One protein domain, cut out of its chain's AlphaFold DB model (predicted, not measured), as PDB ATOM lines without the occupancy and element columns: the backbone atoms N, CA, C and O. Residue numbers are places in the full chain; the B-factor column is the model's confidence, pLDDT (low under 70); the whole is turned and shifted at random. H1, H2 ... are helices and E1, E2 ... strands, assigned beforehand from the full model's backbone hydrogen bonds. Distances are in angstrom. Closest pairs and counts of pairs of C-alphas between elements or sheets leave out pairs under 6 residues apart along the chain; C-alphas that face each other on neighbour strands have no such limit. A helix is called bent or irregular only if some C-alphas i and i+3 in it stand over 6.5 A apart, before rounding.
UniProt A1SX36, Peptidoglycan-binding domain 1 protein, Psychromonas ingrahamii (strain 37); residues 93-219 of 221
ATOM      1  N   LEU A  93      48.129  -3.594 -24.028       97.88
ATOM      2  CA  LEU A  93      49.149  -3.359 -25.056       97.88
ATOM      3  C   LEU A  93      50.531  -3.050 -24.473       97.88
ATOM      4  O   LEU A  93      51.524  -3.121 -25.194       97.88
ATOM      5  N   LYS A  94      50.632  -2.690 -23.197       96.38
ATOM      6  CA  LYS A  94      51.929  -2.481 -22.555       96.38
ATOM      7  C   LYS A  94      52.651  -3.820 -22.405       96.38
ATOM      8  O   LYS A  94      52.032  -4.808 -22.020       96.38
ATOM      9  N   GLN A  95      53.954  -3.858 -22.680       92.12
ATOM     10  CA  GLN A  95      54.789  -5.034 -22.441       92.12
ATOM     11  C   GLN A  95      54.662  -5.460 -20.975       92.12
ATOM     12  O   GLN A  95      54.925  -4.678 -20.060       92.12
ATOM     13  N   ARG A  96      54.268  -6.720 -20.769       89.94
ATOM     14  CA  ARG A  96      54.013  -7.275 -19.430       89.94
ATOM     15  C   ARG A  96      55.130  -8.179 -18.921       89.94
ATOM     16  O   ARG A  96      55.220  -8.415 -17.724       89.94
ATOM     17  N   LEU A  97      55.956  -8.702 -19.824       91.06
ATOM     18  CA  LEU A  97      56.966  -9.708 -19.511       91.06
ATOM     19  C   LEU A  97      58.358  -9.075 -19.540       91.06
ATOM     20  O   LEU A  97      58.732  -8.441 -20.527       91.06
ATOM     21  N   ASN A  98      59.112  -9.248 -18.456       74.88
ATOM     22  CA  ASN A  98      60.492  -8.775 -18.292       74.88
ATOM     23  C   ASN A  98      61.509  -9.922 -18.144       74.88
ATOM     24  O   ASN A  98      62.706  -9.666 -18.058       74.88
ATOM     25  N   ALA A  99      61.038 -11.170 -18.111       76.00
ATOM     26  CA  ALA A  99      61.848 -12.368 -17.944       76.00
ATOM     27  C   ALA A  99      61.394 -13.468 -18.910       76.00
ATOM     28  O   ALA A  99      60.234 -13.511 -19.335       76.00
ATOM     29  N   SER A 100      62.314 -14.377 -19.226       80.81
ATOM     30  CA  SER A 100      62.046 -15.533 -20.078       80.81
ATOM     31  C   SER A 100      61.210 -16.565 -19.321       80.81
ATOM     32  O   SER A 100      61.726 -17.330 -18.511       80.81
ATOM     33  N   ILE A 101      59.908 -16.576 -19.592       90.19
ATOM     34  CA  ILE A 101      58.969 -17.620 -19.166       90.19
ATOM     35  C   ILE A 101      58.596 -18.501 -20.362       90.19
ATOM     36  O   ILE A 101      58.869 -18.152 -21.511       90.19
ATOM     37  N   SER A 102      57.947 -19.640 -20.116       90.81
ATOM     38  CA  SER A 102      57.435 -20.474 -21.207       90.81
ATOM     39  C   SER A 102      56.388 -19.726 -22.041       90.81
ATOM     40  O   SER A 102      55.659 -18.861 -21.540       90.81
ATOM     41  N   THR A 103      56.265 -20.086 -23.321       89.44
ATOM     42  CA  THR A 103      55.257 -19.510 -24.225       89.44
ATOM     43  C   THR A 103      53.838 -19.703 -23.692       89.44
ATOM     44  O   THR A 103      53.003 -18.812 -23.831       89.44
ATOM     45  N   GLN A 104      53.570 -20.829 -23.031       88.81
ATOM     46  CA  GLN A 104      52.289 -21.143 -22.404       88.81
ATOM     47  C   GLN A 104      51.972 -20.161 -21.273       88.81
ATOM     48  O   GLN A 104      50.894 -19.569 -21.260       88.81
ATOM     49  N   SER A 105      52.922 -19.930 -20.366       90.75
ATOM     50  CA  SER A 105      52.747 -18.961 -19.282       90.75
ATOM     51  C   SER A 105      52.559 -17.548 -19.832       90.75
ATOM     52  O   SER A 105      51.627 -16.860 -19.427       90.75
ATOM     53  N   ALA A 106      53.356 -17.139 -20.824       93.56
ATOM     54  CA  ALA A 106      53.198 -15.844 -21.488       93.56
ATOM     55  C   ALA A 106      51.809 -15.665 -22.124       93.56
ATOM     56  O   ALA A 106      51.178 -14.619 -21.963       93.56
ATOM     57  N   LEU A 107      51.307 -16.687 -22.820       93.06
ATOM     58  CA  LEU A 107      49.966 -16.681 -23.407       93.06
ATOM     59  C   LEU A 107      48.875 -16.524 -22.348       93.06
ATOM     60  O   LEU A 107      47.946 -15.743 -22.549       93.06
ATOM     61  N   LEU A 108      48.979 -17.250 -21.232       92.62
ATOM     62  CA  LEU A 108      48.020 -17.154 -20.133       92.62
ATOM     63  C   LEU A 108      48.056 -15.776 -19.466       92.62
ATOM     64  O   LEU A 108      46.995 -15.242 -19.150       92.62
ATOM     65  N   GLU A 109      49.234 -15.172 -19.307       94.00
ATOM     66  CA  GLU A 109      49.368 -13.812 -18.773       94.00
ATOM     67  C   GLU A 109      48.657 -12.772 -19.650       94.00
ATOM     68  O   GLU A 109      47.868 -11.968 -19.146       94.00
ATOM     69  N   TYR A 110      48.854 -12.819 -20.971       96.00
ATOM     70  CA  TYR A 110      48.132 -11.932 -21.887       96.00
ATOM     71  C   TYR A 110      46.629 -12.240 -21.931       96.00
ATOM     72  O   TYR A 110      45.814 -11.318 -21.892       96.00
ATOM     73  N   ALA A 111      46.232 -13.516 -21.938       95.06
ATOM     74  CA  ALA A 111      44.820 -13.900 -21.919       95.06
ATOM     75  C   ALA A 111      44.097 -13.375 -20.667       95.06
ATOM     76  O   ALA A 111      42.999 -12.834 -20.778       95.06
ATOM     77  N   ARG A 112      44.725 -13.478 -19.486       94.56
ATOM     78  CA  ARG A 112      44.201 -12.925 -18.226       94.56
ATOM     79  C   ARG A 112      44.087 -11.404 -18.276       94.56
ATOM     80  O   ARG A 112      43.070 -10.871 -17.844       94.56
ATOM     81  N   ALA A 113      45.091 -10.718 -18.824       96.44
ATOM     82  CA  ALA A 113      45.067  -9.263 -18.963       96.44
ATOM     83  C   ALA A 113      43.899  -8.793 -19.843       96.44
ATOM     84  O   ALA A 113      43.181  -7.874 -19.462       96.44
ATOM     85  N   HIS A 114      43.670  -9.457 -20.979       97.31
ATOM     86  CA  HIS A 114      42.518  -9.172 -21.835       97.31
ATOM     87  C   HIS A 114      41.193  -9.531 -21.157       97.31
ATOM     88  O   HIS A 114      40.254  -8.748 -21.218       97.31
ATOM     89  N   LEU A 115      41.103 -10.669 -20.463       95.00
ATOM     90  CA  LEU A 115      39.887 -11.049 -19.741       95.00
ATOM     91  C   LEU A 115      39.488 -10.005 -18.685       95.00
ATOM     92  O   LEU A 115      38.310  -9.684 -18.576       95.00
ATOM     93  N   ALA A 116      40.462  -9.449 -17.958       95.94
ATOM     94  CA  ALA A 116      40.234  -8.457 -16.906       95.94
ATOM     95  C   ALA A 116      39.630  -7.134 -17.412       95.94
ATOM     96  O   ALA A 116      39.041  -6.396 -16.628       95.94
ATOM     97  N   VAL A 117      39.772  -6.830 -18.706       96.12
ATOM     98  CA  VAL A 117      39.239  -5.606 -19.329       96.12
ATOM     99  C   VAL A 117      38.023  -5.861 -20.218       96.12
ATOM    100  O   VAL A 117      37.585  -4.955 -20.921       96.12
ATOM    101  N   HIS A 118      37.488  -7.088 -20.199       95.31
ATOM    102  CA  HIS A 118      36.229  -7.477 -20.842       95.31
ATOM    103  C   HIS A 118      36.053  -6.939 -22.280       95.31
ATOM    104  O   HIS A 118      35.137  -6.159 -22.544       95.31
ATOM    105  N   PRO A 119      36.906  -7.338 -23.242       96.56
ATOM    106  CA  PRO A 119      36.781  -6.901 -24.623       96.56
ATOM    107  C   PRO A 119      35.458  -7.383 -25.220       96.56
ATOM    108  O   PRO A 119      35.230  -8.584 -25.363       96.56
ATOM    109  N   VAL A 120      34.606  -6.431 -25.591       96.50
ATOM    110  CA  VAL A 120      33.283  -6.677 -26.173       96.50
ATOM    111  C   VAL A 120      33.075  -5.854 -27.439       96.50
ATOM    112  O   VAL A 120      33.787  -4.881 -27.709       96.50
ATOM    113  N   GLU A 121      32.088  -6.271 -28.225       97.50
ATOM    114  CA  GLU A 121      31.616  -5.530 -29.390       97.50
ATOM    115  C   GLU A 121      30.800  -4.313 -28.964       97.50
ATOM    116  O   GLU A 121      30.047  -4.354 -27.991       97.50
ATOM    117  N   VAL A 122      30.908  -3.235 -29.736       97.38
ATOM    118  CA  VAL A 122      30.088  -2.040 -29.543       97.38
ATOM    119  C   VAL A 122      29.801  -1.377 -30.890       97.38
ATOM    120  O   VAL A 122      30.626  -1.403 -31.803       97.38
ATOM    121  N   GLY A 123      28.607  -0.802 -31.046       95.06
ATOM    122  CA  GLY A 123      28.194  -0.154 -32.299       95.06
ATOM    123  C   GLY A 123      27.790  -1.122 -33.420       95.06
ATOM    124  O   GLY A 123      27.618  -0.695 -34.560       95.06
ATOM    125  N   GLY A 124      27.628  -2.412 -33.116       95.62
ATOM    126  CA  GLY A 124      27.123  -3.425 -34.041       95.62
ATOM    127  C   GLY A 124      27.868  -4.754 -33.947       95.62
ATOM    128  O   GLY A 124      28.880  -4.869 -33.262       95.62
ATOM    129  N   GLN A 125      27.354  -5.749 -34.670       96.06
ATOM    130  CA  GLN A 125      27.956  -7.076 -34.747       96.06
ATOM    131  C   GLN A 125      29.358  -6.998 -35.358       96.06
ATOM    132  O   GLN A 125      29.518  -6.483 -36.471       96.06
ATOM    133  N   ASN A 126      30.336  -7.577 -34.661       97.06
ATOM    134  CA  ASN A 126      31.754  -7.552 -35.012       97.06
ATOM    135  C   ASN A 126      32.295  -6.116 -35.183       97.06
ATOM    136  O   ASN A 126      33.121  -5.858 -36.059       97.06
ATOM    137  N   CYS A 127      31.820  -5.166 -34.372       97.69
ATOM    138  CA  CYS A 127      32.262  -3.771 -34.397       97.69
ATOM    139  C   CYS A 127      32.914  -3.324 -33.089       97.69
ATOM    140  O   CYS A 127      32.741  -3.930 -32.032       97.69
ATOM    141  N   GLY A 128      33.641  -2.214 -33.174       97.81
ATOM    142  CA  GLY A 128      34.153  -1.483 -32.027       97.81
ATOM    143  C   GLY A 128      35.673  -1.558 -31.868       97.81
ATOM    144  O   GLY A 128      36.361  -2.274 -32.606       97.81
ATOM    145  N   PRO A 129      36.224  -0.813 -30.892       98.19
ATOM    146  CA  PRO A 129      37.666  -0.679 -30.692       98.19
ATOM    147  C   PRO A 129      38.398  -2.014 -30.531       98.19
ATOM    148  O   PRO A 129      39.425  -2.231 -31.175       98.19
ATOM    149  N   TRP A 130      37.862  -2.938 -29.730       98.31
ATOM    150  CA  TRP A 130      38.477  -4.249 -29.507       98.31
ATOM    151  C   TRP A 130      38.500  -5.116 -30.764       98.31
ATOM    152  O   TRP A 130      39.521  -5.735 -31.063       98.31
ATOM    153  N   VAL A 131      37.420  -5.102 -31.550       98.25
ATOM    154  CA  VAL A 131      37.385  -5.821 -32.829       98.25
ATOM    155  C   VAL A 131      38.427  -5.250 -33.781       98.25
ATOM    156  O   VAL A 131      39.240  -6.003 -34.317       98.25
ATOM    157  N   ARG A 132      38.488  -3.919 -33.924       98.25
ATOM    158  CA  ARG A 132      39.510  -3.268 -34.754       98.25
ATOM    159  C   ARG A 132      40.920  -3.582 -34.273       98.25
ATOM    160  O   ARG A 132      41.794  -3.793 -35.108       98.25
ATOM    161  N   LEU A 133      41.157  -3.683 -32.967       98.38
ATOM    162  CA  LEU A 133      42.458  -4.091 -32.448       98.38
ATOM    163  C   LEU A 133      42.833  -5.506 -32.922       98.38
ATOM    164  O   LEU A 133      43.894  -5.701 -33.515       98.38
ATOM    165  N   TYR A 134      41.959  -6.491 -32.728       98.19
ATOM    166  CA  TYR A 134      42.260  -7.884 -33.084       98.19
ATOM    167  C   TYR A 134      42.271  -8.135 -34.595       98.19
ATOM    168  O   TYR A 134      42.996  -9.004 -35.082       98.19
ATOM    169  N   MET A 135      41.524  -7.332 -35.351       97.69
ATOM    170  CA  MET A 135      41.343  -7.466 -36.796       97.69
ATOM    171  C   MET A 135      42.139  -6.430 -37.601       97.69
ATOM    172  O   MET A 135      41.806  -6.125 -38.750       97.69
ATOM    173  N   LYS A 136      43.230  -5.903 -37.025       96.81
ATOM    174  CA  LYS A 136      44.202  -5.016 -37.696       96.81
ATOM    175  C   LYS A 136      43.580  -3.754 -38.314       96.81
ATOM    176  O   LYS A 136      43.968  -3.316 -39.395       96.81
ATOM    177  N   GLY A 137      42.624  -3.163 -37.611       96.69
ATOM    178  CA  GLY A 137      41.911  -1.935 -37.967       96.69
ATOM    179  C   GLY A 137      40.579  -2.154 -38.681       96.69
ATOM    180  O   GLY A 137      39.907  -1.172 -38.988       96.69
ATOM    181  N   ASN A 138      40.198  -3.405 -38.948       96.94
ATOM    182  CA  ASN A 138      38.952  -3.741 -39.631       96.94
ATOM    183  C   ASN A 138      37.843  -4.099 -38.637       96.94
ATOM    184  O   ASN A 138      38.107  -4.593 -37.548       96.94
ATOM    185  N   GLU A 139      36.598  -3.879 -39.038       97.31
ATOM    186  CA  GLU A 139      35.397  -4.221 -38.279       97.31
ATOM    187  C   GLU A 139      34.224  -4.474 -39.235       97.31
ATOM    188  O   GLU A 139      34.325  -4.195 -40.432       97.31
ATOM    189  N   GLY A 140      33.111  -4.975 -38.709       95.88
ATOM    190  CA  GLY A 140      31.866  -5.201 -39.431       95.88
ATOM    191  C   GLY A 140      31.462  -6.670 -39.464       95.88
ATOM    192  O   GLY A 140      32.256  -7.563 -39.190       95.88
ATOM    193  N   ARG A 141      30.205  -6.930 -39.844       93.38
ATOM    194  CA  ARG A 141      29.547  -8.251 -39.759       93.38
ATOM    195  C   ARG A 141      30.370  -9.421 -40.308       93.38
ATOM    196  O   ARG A 141      30.281 -10.513 -39.762       93.38
ATOM    197  N   THR A 142      31.173  -9.197 -41.345       91.31
ATOM    198  CA  THR A 142      32.016 -10.213 -41.997       91.31
ATOM    199  C   THR A 142      33.365 -10.444 -41.310       91.31
ATOM    200  O   THR A 142      34.177 -11.200 -41.833       91.31
ATOM    201  N   MET A 143      33.626  -9.796 -40.172       90.50
ATOM    202  CA  MET A 143      34.896  -9.841 -39.441       90.50
ATOM    203  C   MET A 143      34.742 -10.530 -38.074       90.50
ATOM    204  O   MET A 143      34.999  -9.891 -37.051       90.50
ATOM    205  N   PRO A 144      34.329 -11.814 -38.009       90.69
ATOM    206  CA  PRO A 144      34.345 -12.549 -36.750       90.69
ATOM    207  C   PRO A 144      35.766 -12.541 -36.183       90.69
ATOM    208  O   PRO A 144      36.735 -12.871 -36.864       90.69
ATOM    209  N   TRP A 145      35.895 -12.133 -34.926       95.88
ATOM    210  CA  TRP A 145      37.190 -11.734 -34.378       95.88
ATOM    211  C   TRP A 145      37.830 -12.777 -33.461       95.88
ATOM    212  O   TRP A 145      38.951 -12.568 -33.012       95.88
ATOM    213  N   CYS A 146      37.179 -13.920 -33.221       95.38
ATOM    214  CA  CYS A 146      37.698 -14.978 -32.344       95.38
ATOM    215  C   CYS A 146      39.102 -15.470 -32.754       95.38
ATOM    216  O   CYS A 146      40.020 -15.489 -31.934       95.38
ATOM    217  N   ALA A 147      39.310 -15.770 -34.041       96.50
ATOM    218  CA  ALA A 147      40.615 -16.163 -34.579       96.50
ATOM    219  C   ALA A 147      41.633 -15.009 -34.561       96.50
ATOM    220  O   ALA A 147      42.810 -15.209 -34.240       96.50
ATOM    221  N   GLY A 148      41.167 -13.781 -34.817       97.50
ATOM    222  CA  GLY A 148      41.975 -12.571 -34.672       97.50
ATOM    223  C   GLY A 148      42.483 -12.388 -33.244       97.50
ATOM    224  O   GLY A 148      43.668 -12.135 -33.045       97.50
ATOM    225  N   PHE A 149      41.625 -12.604 -32.248       97.56
ATOM    226  CA  PHE A 149      41.957 -12.494 -30.832       97.56
ATOM    227  C   PHE A 149      42.996 -13.528 -30.395       97.56
ATOM    228  O   PHE A 149      44.033 -13.155 -29.846       97.56
ATOM    229  N   VAL A 150      42.795 -14.819 -30.685       97.00
ATOM    230  CA  VAL A 150      43.789 -15.840 -30.299       97.00
ATOM    231  C   VAL A 150      45.125 -15.630 -31.018       97.00
ATOM    232  O   VAL A 150      46.177 -15.843 -30.409       97.00
ATOM    233  N   THR A 151      45.099 -15.156 -32.270       97.69
ATOM    234  CA  THR A 151      46.298 -14.751 -33.018       97.69
ATOM    235  C   THR A 151      46.989 -13.564 -32.355       97.69
ATOM    236  O   THR A 151      48.213 -13.555 -32.239       97.69
ATOM    237  N   PHE A 152      46.219 -12.572 -31.908       98.00
ATOM    238  CA  PHE A 152      46.731 -11.382 -31.241       98.00
ATOM    239  C   PHE A 152      47.484 -11.745 -29.959       98.00
ATOM    240  O   PHE A 152      48.639 -11.351 -29.812       98.00
ATOM    241  N   LEU A 153      46.894 -12.580 -29.095       97.19
ATOM    242  CA  LEU A 153      47.551 -13.062 -27.872       97.19
ATOM    243  C   LEU A 153      48.864 -13.797 -28.168       97.19
ATOM    244  O   LEU A 153      49.858 -13.597 -27.471       97.19
ATOM    245  N   LEU A 154      48.889 -14.620 -29.224       96.56
ATOM    246  CA  LEU A 154      50.106 -15.326 -29.634       96.56
ATOM    247  C   LEU A 154      51.195 -14.344 -30.057       96.56
ATOM    248  O   LEU A 154      52.326 -14.477 -29.608       96.56
ATOM    249  N   LYS A 155      50.838 -13.323 -30.842       97.06
ATOM    250  CA  LYS A 155      51.774 -12.276 -31.261       97.06
ATOM    251  C   LYS A 155      52.295 -11.460 -30.084       97.06
ATOM    252  O   LYS A 155      53.474 -11.128 -30.084       97.06
ATOM    253  N   GLN A 156      51.456 -11.139 -29.096       97.12
ATOM    254  CA  GLN A 156      51.918 -10.459 -27.885       97.12
ATOM    255  C   GLN A 156      52.921 -11.324 -27.120       97.12
ATOM    256  O   GLN A 156      54.024 -10.864 -26.838       97.12
ATOM    257  N   ALA A 157      52.581 -12.589 -26.858       95.25
ATOM    258  CA  ALA A 157      53.445 -13.511 -26.129       95.25
ATOM    259  C   ALA A 157      54.792 -13.723 -26.836       95.25
ATOM    260  O   ALA A 157      55.840 -13.551 -26.219       95.25
ATOM    261  N   THR A 158      54.787 -14.043 -28.133       95.06
ATOM    262  CA  THR A 158      56.027 -14.322 -28.872       95.06
ATOM    263  C   THR A 158      56.868 -13.065 -29.061       95.06
ATOM    264  O   THR A 158      58.085 -13.133 -28.933       95.06
ATOM    265  N   GLN A 159      56.245 -11.902 -29.301       95.00
ATOM    266  CA  GLN A 159      56.976 -10.637 -29.383       95.00
ATOM    267  C   GLN A 159      57.631 -10.297 -28.038       95.00
ATOM    268  O   GLN A 159      58.789  -9.886 -28.013       95.00
ATOM    269  N   SER A 160      56.921 -10.492 -26.925       95.00
ATOM    270  CA  SER A 160      57.471 -10.238 -25.594       95.00
ATOM    271  C   SER A 160      58.595 -11.189 -25.206       95.00
ATOM    272  O   SER A 160      59.518 -10.759 -24.523       95.00
ATOM    273  N   LEU A 161      58.520 -12.449 -25.642       94.06
ATOM    274  CA  LEU A 161      59.563 -13.456 -25.437       94.06
ATOM    275  C   LEU A 161      60.693 -13.382 -26.474       94.06
ATOM    276  O   LEU A 161      61.672 -14.104 -26.334       94.06
ATOM    277  N   GLN A 162      60.561 -12.537 -27.503       93.50
ATOM    278  CA  GLN A 162      61.505 -12.430 -28.621       93.50
ATOM    279  C   GLN A 162      61.753 -13.769 -29.338       93.50
ATOM    280  O   GLN A 162      62.869 -14.071 -29.748       93.50
ATOM    281  N   ILE A 163      60.695 -14.566 -29.496       93.94
ATOM    282  CA  ILE A 163      60.726 -15.837 -30.229       93.94
ATOM    283  C   ILE A 163      59.891 -15.750 -31.503       93.94
ATOM    284  O   ILE A 163      58.978 -14.923 -31.622       93.94
ATOM    285  N   ASP A 164      60.165 -16.659 -32.433       95.06
ATOM    286  CA  ASP A 164      59.348 -16.807 -33.626       95.06
ATOM    287  C   ASP A 164      57.955 -17.338 -33.300       95.06
ATOM    288  O   ASP A 164      57.709 -18.070 -32.337       95.06
ATOM    289  N   MET A 165      57.007 -16.944 -34.140       95.38
ATOM    290  CA  MET A 165      55.649 -17.438 -34.036       95.38
ATOM    291  C   MET A 165      55.577 -18.895 -34.498       95.38
ATOM    292  O   MET A 165      56.000 -19.175 -35.618       95.38
ATOM    293  N   PRO A 166      54.954 -19.797 -33.719       94.31
ATOM    294  CA  PRO A 166      54.854 -21.210 -34.092       94.31
ATOM    295  C   PRO A 166      53.949 -21.442 -35.316       94.31
ATOM    296  O   PRO A 166      54.084 -22.441 -36.007       94.31
ATOM    297  N   ILE A 167      53.044 -20.498 -35.602       95.94
ATOM    298  CA  ILE A 167      52.227 -20.416 -36.822       95.94
ATOM    299  C   ILE A 167      52.077 -18.949 -37.241       95.94
ATOM    300  O   ILE A 167      52.175 -18.042 -36.412       95.94
ATOM    301  N   LYS A 168      51.786 -18.663 -38.514       95.69
ATOM    302  CA  LYS A 168      51.681 -17.273 -39.014       95.69
ATOM    303  C   LYS A 168      50.568 -16.473 -38.312       95.69
ATOM    304  O   LYS A 168      50.748 -15.268 -38.074       95.69
ATOM    305  N   GLY A 169      49.476 -17.146 -37.941       95.25
ATOM    306  CA  GLY A 169      48.243 -16.574 -37.399       95.25
ATOM    307  C   GLY A 169      47.241 -16.199 -38.498       95.25
ATOM    308  O   GLY A 169      47.612 -16.064 -39.665       95.25
ATOM    309  N   SER A 170      45.964 -16.030 -38.144       95.62
ATOM    310  CA  SER A 170      44.889 -15.671 -39.082       95.62
ATOM    311  C   SER A 170      43.644 -15.141 -38.362       95.62
ATOM    312  O   SER A 170      43.433 -15.413 -37.186       95.62
ATOM    313  N   GLY A 171      42.800 -14.408 -39.093       93.56
ATOM    314  CA  GLY A 171      41.424 -14.098 -38.688       93.56
ATOM    315  C   GLY A 171      40.409 -15.197 -39.042       93.56
ATOM    316  O   GLY A 171      39.228 -15.024 -38.775       93.56
ATOM    317  N   SER A 172      40.848 -16.312 -39.641       94.44
ATOM    318  CA  SER A 172      40.025 -17.480 -39.993       94.44
ATOM    319  C   SER A 172      40.430 -18.691 -39.151       94.44
ATOM    320  O   SER A 172      41.621 -18.994 -39.043       94.44
ATOM    321  N   CYS A 173      39.446 -19.394 -38.584       92.94
ATOM    322  CA  CYS A 173      39.676 -20.621 -37.822       92.94
ATOM    323  C   CYS A 173      40.241 -21.738 -38.711       92.94
ATOM    324  O   CYS A 173      41.205 -22.385 -38.311       92.94
ATOM    325  N   ASP A 174      39.732 -21.897 -39.936       92.94
ATOM    326  CA  ASP A 174      40.244 -22.889 -40.894       92.94
ATOM    327  C   ASP A 174      41.716 -22.647 -41.214       92.94
ATOM    328  O   ASP A 174      42.534 -23.559 -41.186       92.94
ATOM    329  N   SER A 175      42.090 -21.384 -41.437       95.56
ATOM    330  CA  SER A 175      43.489 -21.027 -41.676       95.56
ATOM    331  C   SER A 175      44.385 -21.345 -40.478       95.56
ATOM    332  O   SER A 175      45.537 -21.723 -40.672       95.56
ATOM    333  N   LEU A 176      43.890 -21.166 -39.247       95.88
ATOM    334  CA  LEU A 176      44.638 -21.542 -38.045       95.88
ATOM    335  C   LEU A 176      44.810 -23.061 -37.955       95.88
ATOM    336  O   LEU A 176      45.916 -23.516 -37.668       95.88
ATOM    337  N   ALA A 177      43.755 -23.828 -38.245       93.81
ATOM    338  CA  ALA A 177      43.793 -25.287 -38.264       93.81
ATOM    339  C   ALA A 177      44.804 -25.810 -39.295       93.81
ATOM    340  O   ALA A 177      45.687 -26.593 -38.947       93.81
ATOM    341  N   THR A 178      44.735 -25.312 -40.534       95.44
ATOM    342  CA  THR A 178      45.662 -25.675 -41.613       95.44
ATOM    343  C   THR A 178      47.106 -25.368 -41.234       95.44
ATOM    344  O   THR A 178      47.957 -26.247 -41.329       95.44
ATOM    345  N   GLN A 179      47.387 -24.162 -40.726       96.62
ATOM    346  CA  GLN A 179      48.744 -23.791 -40.311       96.62
ATOM    347  C   GLN A 179      49.262 -24.662 -39.161       96.62
ATOM    348  O   GLN A 179      50.434 -25.031 -39.158       96.62
ATOM    349  N   ALA A 180      48.417 -24.985 -38.177       95.00
ATOM    350  CA  ALA A 180      48.806 -25.856 -37.073       95.00
ATOM    351  C   ALA A 180      49.108 -27.278 -37.564       95.00
ATOM    352  O   ALA A 180      50.063 -27.890 -37.095       95.00
ATOM    353  N   ASN A 181      48.334 -27.786 -38.527       94.62
ATOM    354  CA  ASN A 181      48.556 -29.103 -39.113       94.62
ATOM    355  C   ASN A 181      49.866 -29.147 -39.915       94.62
ATOM    356  O   ASN A 181      50.680 -30.042 -39.711       94.62
ATOM    357  N   GLU A 182      50.108 -28.145 -40.762       96.50
ATOM    358  CA  GLU A 182      51.362 -27.999 -41.520       96.50
ATOM    359  C   GLU A 182      52.593 -27.875 -40.611       96.50
ATOM    360  O   GLU A 182      53.670 -28.352 -40.960       96.50
ATOM    361  N   ALA A 183      52.438 -27.258 -39.436       95.75
ATOM    362  CA  ALA A 183      53.498 -27.113 -38.444       95.75
ATOM    363  C   ALA A 183      53.666 -28.337 -37.517       95.75
ATOM    364  O   ALA A 183      54.537 -28.313 -36.652       95.75
ATOM    365  N   GLY A 184      52.834 -29.382 -37.647       94.94
ATOM    366  CA  GLY A 184      52.853 -30.543 -36.744       94.94
ATOM    367  C   GLY A 184      52.409 -30.229 -35.308       94.94
ATOM    368  O   GLY A 184      52.791 -30.927 -34.374       94.94
ATOM    369  N   LEU A 185      51.629 -29.161 -35.121       93.38
ATOM    370  CA  LEU A 185      51.129 -28.679 -33.826       93.38
ATOM    371  C   LEU A 185      49.641 -28.980 -33.607       93.38
ATOM    372  O   LEU A 185      49.100 -28.687 -32.540       93.38
ATOM    373  N   PHE A 186      48.951 -29.485 -34.630       93.56
ATOM    374  CA  PHE A 186      47.532 -29.803 -34.546       93.56
ATOM    375  C   PHE A 186      47.329 -31.091 -33.748       93.56
ATOM    376  O   PHE A 186      47.801 -32.148 -34.154       93.56
ATOM    377  N   LEU A 187      46.600 -30.993 -32.637       91.62
ATOM    378  CA  LEU A 187      46.187 -32.133 -31.823       91.62
ATOM    379  C   LEU A 187      44.760 -32.546 -32.221       91.62
ATOM    380  O   LEU A 187      43.831 -31.765 -31.992       91.62
ATOM    381  N   PRO A 188      44.558 -33.733 -32.822       89.38
ATOM    382  CA  PRO A 188      43.226 -34.233 -33.133       89.38
ATOM    383  C   PRO A 188      42.407 -34.493 -31.866       89.38
ATOM    384  O   PRO A 188      42.935 -34.917 -30.842       89.38
ATOM    385  N   GLU A 189      41.089 -34.309 -31.955       86.50
ATOM    386  CA  GLU A 189      40.157 -34.559 -30.845       86.50
ATOM    387  C   GLU A 189      40.268 -35.987 -30.291       86.50
ATOM    388  O   GLU A 189      40.269 -36.173 -29.080       86.50
ATOM    389  N   SER A 190      40.457 -36.985 -31.163       87.38
ATOM    390  CA  SER A 190      40.619 -38.394 -30.778       87.38
ATOM    391  C   SER A 190      41.828 -38.662 -29.880       87.38
ATOM    392  O   SER A 190      41.875 -39.692 -29.215       87.38
ATOM    393  N   GLU A 191      42.812 -37.764 -29.878       87.81
ATOM    394  CA  GLU A 191      44.047 -37.895 -29.104       87.81
ATOM    395  C   GLU A 191      44.076 -36.945 -27.898       87.81
ATOM    396  O   GLU A 191      44.872 -37.151 -26.980       87.81
ATOM    397  N   ALA A 192      43.192 -35.940 -27.863       84.69
ATOM    398  CA  ALA A 192      43.227 -34.842 -26.901       84.69
ATOM    399  C   ALA A 192      43.150 -35.302 -25.437       84.69
ATOM    400  O   ALA A 192      43.902 -34.795 -24.603       84.69
ATOM    401  N   ASP A 193      42.305 -36.292 -25.137       81.56
ATOM    402  CA  ASP A 193      42.172 -36.849 -23.783       81.56
ATOM    403  C   ASP A 193      43.410 -37.652 -23.370       81.56
ATOM    404  O   ASP A 193      43.860 -37.574 -22.229       81.56
ATOM    405  N   SER A 194      43.984 -38.408 -24.308       82.50
ATOM    406  CA  SER A 194      45.135 -39.278 -24.042       82.50
ATOM    407  C   SER A 194      46.449 -38.507 -23.890       82.50
ATOM    408  O   SER A 194      47.278 -38.855 -23.052       82.50
ATOM    409  N   VAL A 195      46.630 -37.451 -24.688       81.44
ATOM    410  CA  VAL A 195      47.831 -36.603 -24.692       81.44
ATOM    411  C   VAL A 195      47.739 -35.515 -23.621       81.44
ATOM    412  O   VAL A 195      48.760 -35.064 -23.101       81.44
ATOM    413  N   GLY A 196      46.518 -35.115 -23.261       82.06
ATOM    414  CA  GLY A 196      46.252 -33.995 -22.373       82.06
ATOM    415  C   GLY A 196      46.403 -32.655 -23.094       82.06
ATOM    416  O   GLY A 196      47.413 -32.356 -23.734       82.06
ATOM    417  N   VAL A 197      45.389 -31.798 -22.971       85.19
ATOM    418  CA  VAL A 197      45.417 -30.470 -23.591       85.19
ATOM    419  C   VAL A 197      46.138 -29.482 -22.682       85.19
ATOM    420  O   VAL A 197      45.678 -29.159 -21.587       85.19
ATOM    421  N   VAL A 198      47.257 -28.945 -23.163       85.25
ATOM    422  CA  VAL A 198      48.043 -27.963 -22.408       85.25
ATOM    423  C   VAL A 198      47.243 -26.656 -22.243       85.25
ATOM    424  O   VAL A 198      46.724 -26.132 -23.237       85.25
ATOM    425  N   PRO A 199      47.145 -26.076 -21.032       86.62
ATOM    426  CA  PRO A 199      46.524 -24.771 -20.826       86.62
ATOM    427  C   PRO A 199      47.133 -23.669 -21.702       86.62
ATOM    428  O   PRO A 199      48.346 -23.600 -21.895       86.62
ATOM    429  N   GLY A 200      46.285 -22.787 -22.230       84.12
ATOM    430  CA  GLY A 200      46.693 -21.752 -23.180       84.12
ATOM    431  C   GLY A 200      46.778 -22.234 -24.632       84.12
ATOM    432  O   GLY A 200      47.055 -21.419 -25.516       84.12
ATOM    433  N   SER A 201      46.491 -23.509 -24.912       90.00
ATOM    434  CA  SER A 201      46.312 -24.011 -26.281       90.00
ATOM    435  C   SER A 201      45.137 -23.320 -26.974       90.00
ATOM    436  O   SER A 201      44.191 -22.861 -26.331       90.00
ATOM    437  N   ILE A 202      45.207 -23.224 -28.302       92.06
ATOM    438  CA  ILE A 202      44.079 -22.772 -29.120       92.06
ATOM    439  C   ILE A 202      43.139 -23.962 -29.292       92.06
ATOM    440  O   ILE A 202      43.554 -24.975 -29.844       92.06
ATOM    441  N   PHE A 203      41.888 -23.844 -28.848       92.12
ATOM    442  CA  PHE A 203      40.858 -24.818 -29.221       92.12
ATOM    443  C   PHE A 203      40.104 -24.323 -30.453       92.12
ATOM    444  O   PHE A 203      39.948 -23.116 -30.653       92.12
ATOM    445  N   LEU A 204      39.611 -25.248 -31.270       91.69
ATOM    446  CA  LEU A 204      38.808 -24.949 -32.449       91.69
ATOM    447  C   LEU A 204      37.476 -25.691 -32.338       91.69
ATOM    448  O   LEU A 204      37.455 -26.893 -32.097       91.69
ATOM    449  N   VAL A 205      36.366 -24.984 -32.532       90.31
ATOM    450  CA  VAL A 205      35.031 -25.587 -32.605       90.31
ATOM    451  C   VAL A 205      34.787 -26.015 -34.041       90.31
ATOM    452  O   VAL A 205      34.763 -25.182 -34.949       90.31
ATOM    453  N   ARG A 206      34.633 -27.321 -34.240       86.75
ATOM    454  CA  ARG A 206      34.475 -27.944 -35.550       86.75
ATOM    455  C   ARG A 206      32.998 -28.012 -35.948       86.75
ATOM    456  O   ARG A 206      32.171 -28.446 -35.154       86.75
ATOM    457  N   ARG A 207      32.675 -27.636 -37.190       82.50
ATOM    458  CA  ARG A 207      31.370 -27.910 -37.820       82.50
ATOM    459  C   ARG A 207      31.441 -29.116 -38.753       82.50
ATOM    460  O   ARG A 207      30.542 -29.949 -38.735       82.50
ATOM    461  N   THR A 208      32.497 -29.216 -39.560       79.94
ATOM    462  CA  THR A 208      32.751 -30.364 -40.454       79.94
ATOM    463  C   THR A 208      34.220 -30.778 -40.390       79.94
ATOM    464  O   THR A 208      35.021 -30.120 -39.732       79.94
ATOM    465  N   SER A 209      34.621 -31.844 -41.091       75.44
ATOM    466  CA  SER A 209      36.019 -32.301 -41.102       75.44
ATOM    467  C   SER A 209      37.033 -31.228 -41.531       75.44
ATOM    468  O   SER A 209      38.204 -31.328 -41.169       75.44
ATOM    469  N   THR A 210      36.604 -30.198 -42.260       77.06
ATOM    470  CA  THR A 210      37.469 -29.121 -42.771       77.06
ATOM    471  C   THR A 210      36.914 -27.714 -42.514       77.06
ATOM    472  O   THR A 210      37.423 -26.767 -43.102       77.06
ATOM    473  N   ASP A 211      35.865 -27.575 -41.694       82.75
ATOM    474  CA  ASP A 211      35.221 -26.290 -41.361       82.75
ATOM    475  C   ASP A 211      35.210 -26.097 -39.841       82.75
ATOM    476  O   ASP A 211      34.599 -26.890 -39.109       82.75
ATOM    477  N   TRP A 212      35.873 -25.041 -39.378       88.06
ATOM    478  CA  TRP A 212      35.930 -24.605 -37.989       88.06
ATOM    479  C   TRP A 212      35.309 -23.216 -37.841       88.06
ATOM    480  O   TRP A 212      35.665 -22.257 -38.521       88.06
ATOM    481  N   THR A 213      34.397 -23.070 -36.885       87.25
ATOM    482  CA  THR A 213      33.512 -21.895 -36.813       87.25
ATOM    483  C   THR A 213      33.821 -20.951 -35.664       87.25
ATOM    484  O   THR A 213      33.352 -19.814 -35.653       87.25
ATOM    485  N   HIS A 214      34.568 -21.417 -34.666       90.75
ATOM    486  CA  HIS A 214      34.921 -20.625 -33.497       90.75
ATOM    487  C   HIS A 214      36.235 -21.108 -32.892       90.75
ATOM    488  O   HIS A 214      36.647 -22.250 -33.092       90.75
ATOM    489  N   THR A 215      36.890 -20.239 -32.134       91.06
ATOM    490  CA  THR A 215      38.133 -20.561 -31.447       91.06
ATOM    491  C   THR A 215      38.287 -19.737 -30.182       91.06
ATOM    492  O   THR A 215      37.769 -18.625 -30.076       91.06
ATOM    493  N   GLY A 216      39.034 -20.279 -29.232       90.12
ATOM    494  CA  GLY A 216      39.414 -19.592 -28.012       90.12
ATOM    495  C   GLY A 216      40.671 -20.208 -27.416       90.12
ATOM    496  O   GLY A 216      41.390 -20.966 -28.070       90.12
ATOM    497  N   ARG A 217      40.948 -19.865 -26.160       86.38
ATOM    498  CA  ARG A 217      42.073 -20.416 -25.403       86.38
ATOM    499  C   ARG A 217      41.572 -21.360 -24.324       86.38
ATOM    500  O   ARG A 217      40.592 -21.053 -23.649       86.38
ATOM    501  N   THR A 218      42.258 -22.481 -24.148       80.06
ATOM    502  CA  THR A 218      41.988 -23.391 -23.033       80.06
ATOM    503  C   THR A 218      42.448 -22.761 -21.723       80.06
ATOM    504  O   THR A 218      43.494 -22.107 -21.652       80.06
ATOM    505  N   ARG A 219      41.646 -22.932 -20.672       74.50
ATOM    506  CA  ARG A 219      41.975 -22.476 -19.320       74.50
ATOM    507  C   ARG A 219      42.737 -23.584 -18.588       74.50
ATOM    508  O   ARG A 219      42.513 -24.758 -18.860       74.50
TER     509      ARG A 219
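What this domain is: This is residues 93 to 219 of the 221 residues of the protein "Peptidoglycan-binding domain 1 protein" of Psychromonas ingrahamii (strain 37) (UniProt A1SX36). The longest helix, H3, lies nearest the middle, with H1 packed on it at a steep angle and short H2 meeting its residues 148 to 152. The hairpin E1 and E2 packs, mainly through E2, on H3 and on H4, while H5 lies farthest from the middle and touches no helix. The 127 printed residues run H1 H2 H3 H4 H5 E1 E2, a mixed class with one antiparallel sheet, E1 - E2. The whole is compact, with a radius of gyration of the C-alphas of 14.7 A and spans of 43 by 41 by 23 A.

Where its parts are: H1, residues 103 to 116, is 20.0 A long and begins at C-alpha 103 (55.257, -19.510, -24.225). H2 is residues 129 to 134, 8.9 A; H3 is residues 146 to 161, 23.0 A; H4 is residues 173 to 182, 14.3 A. H5, residues 189 to 195, 10.0 A, is irregular: C-alphas 190 and 193 are 7.3 A apart. E1, residues 202 to 208, is 17.7 A long; E2, residues 211 to 217, is 18.3 A and ends at C-alpha 217 (42.073, -20.416, -25.403).

How they stand to each other: H1 and H3 touch, closest at the C-alphas of Ala 106 and Ala 157, 5.2 A, opposite ways at a steep tilt of 56 degrees. H2 touches H3, closest at the C-alphas of Tyr 134 and Gly 148, 5.0 A. H3 and H4 are close but not clearly touching; their closest C-alphas, Ala 147 and Cys 173, are 5.6 A apart. The closest C-alphas to E2 are Cys 146 of H3 to Thr 215, 5.7 A, and Cys 173 of H4 to Trp 212, 5.5 A. In the hairpin, N 205 and O 214 are within hydrogen-bond range, 2.8 A. In H1, H2, H3 and H4 every O i to N i+4 pair is within range; in H5 1 of 3 is, and 2 of 4 O i to N i+3 pairs.

The domain as a whole: The C-alphas of Gly 123 and Ser 194, the farthest apart, are 43.4 A apart. The printed part has no cut. The links H1 to H2, H2 to H3 and H3 to H4 are long. No printed residue is under 70 in pLDDT.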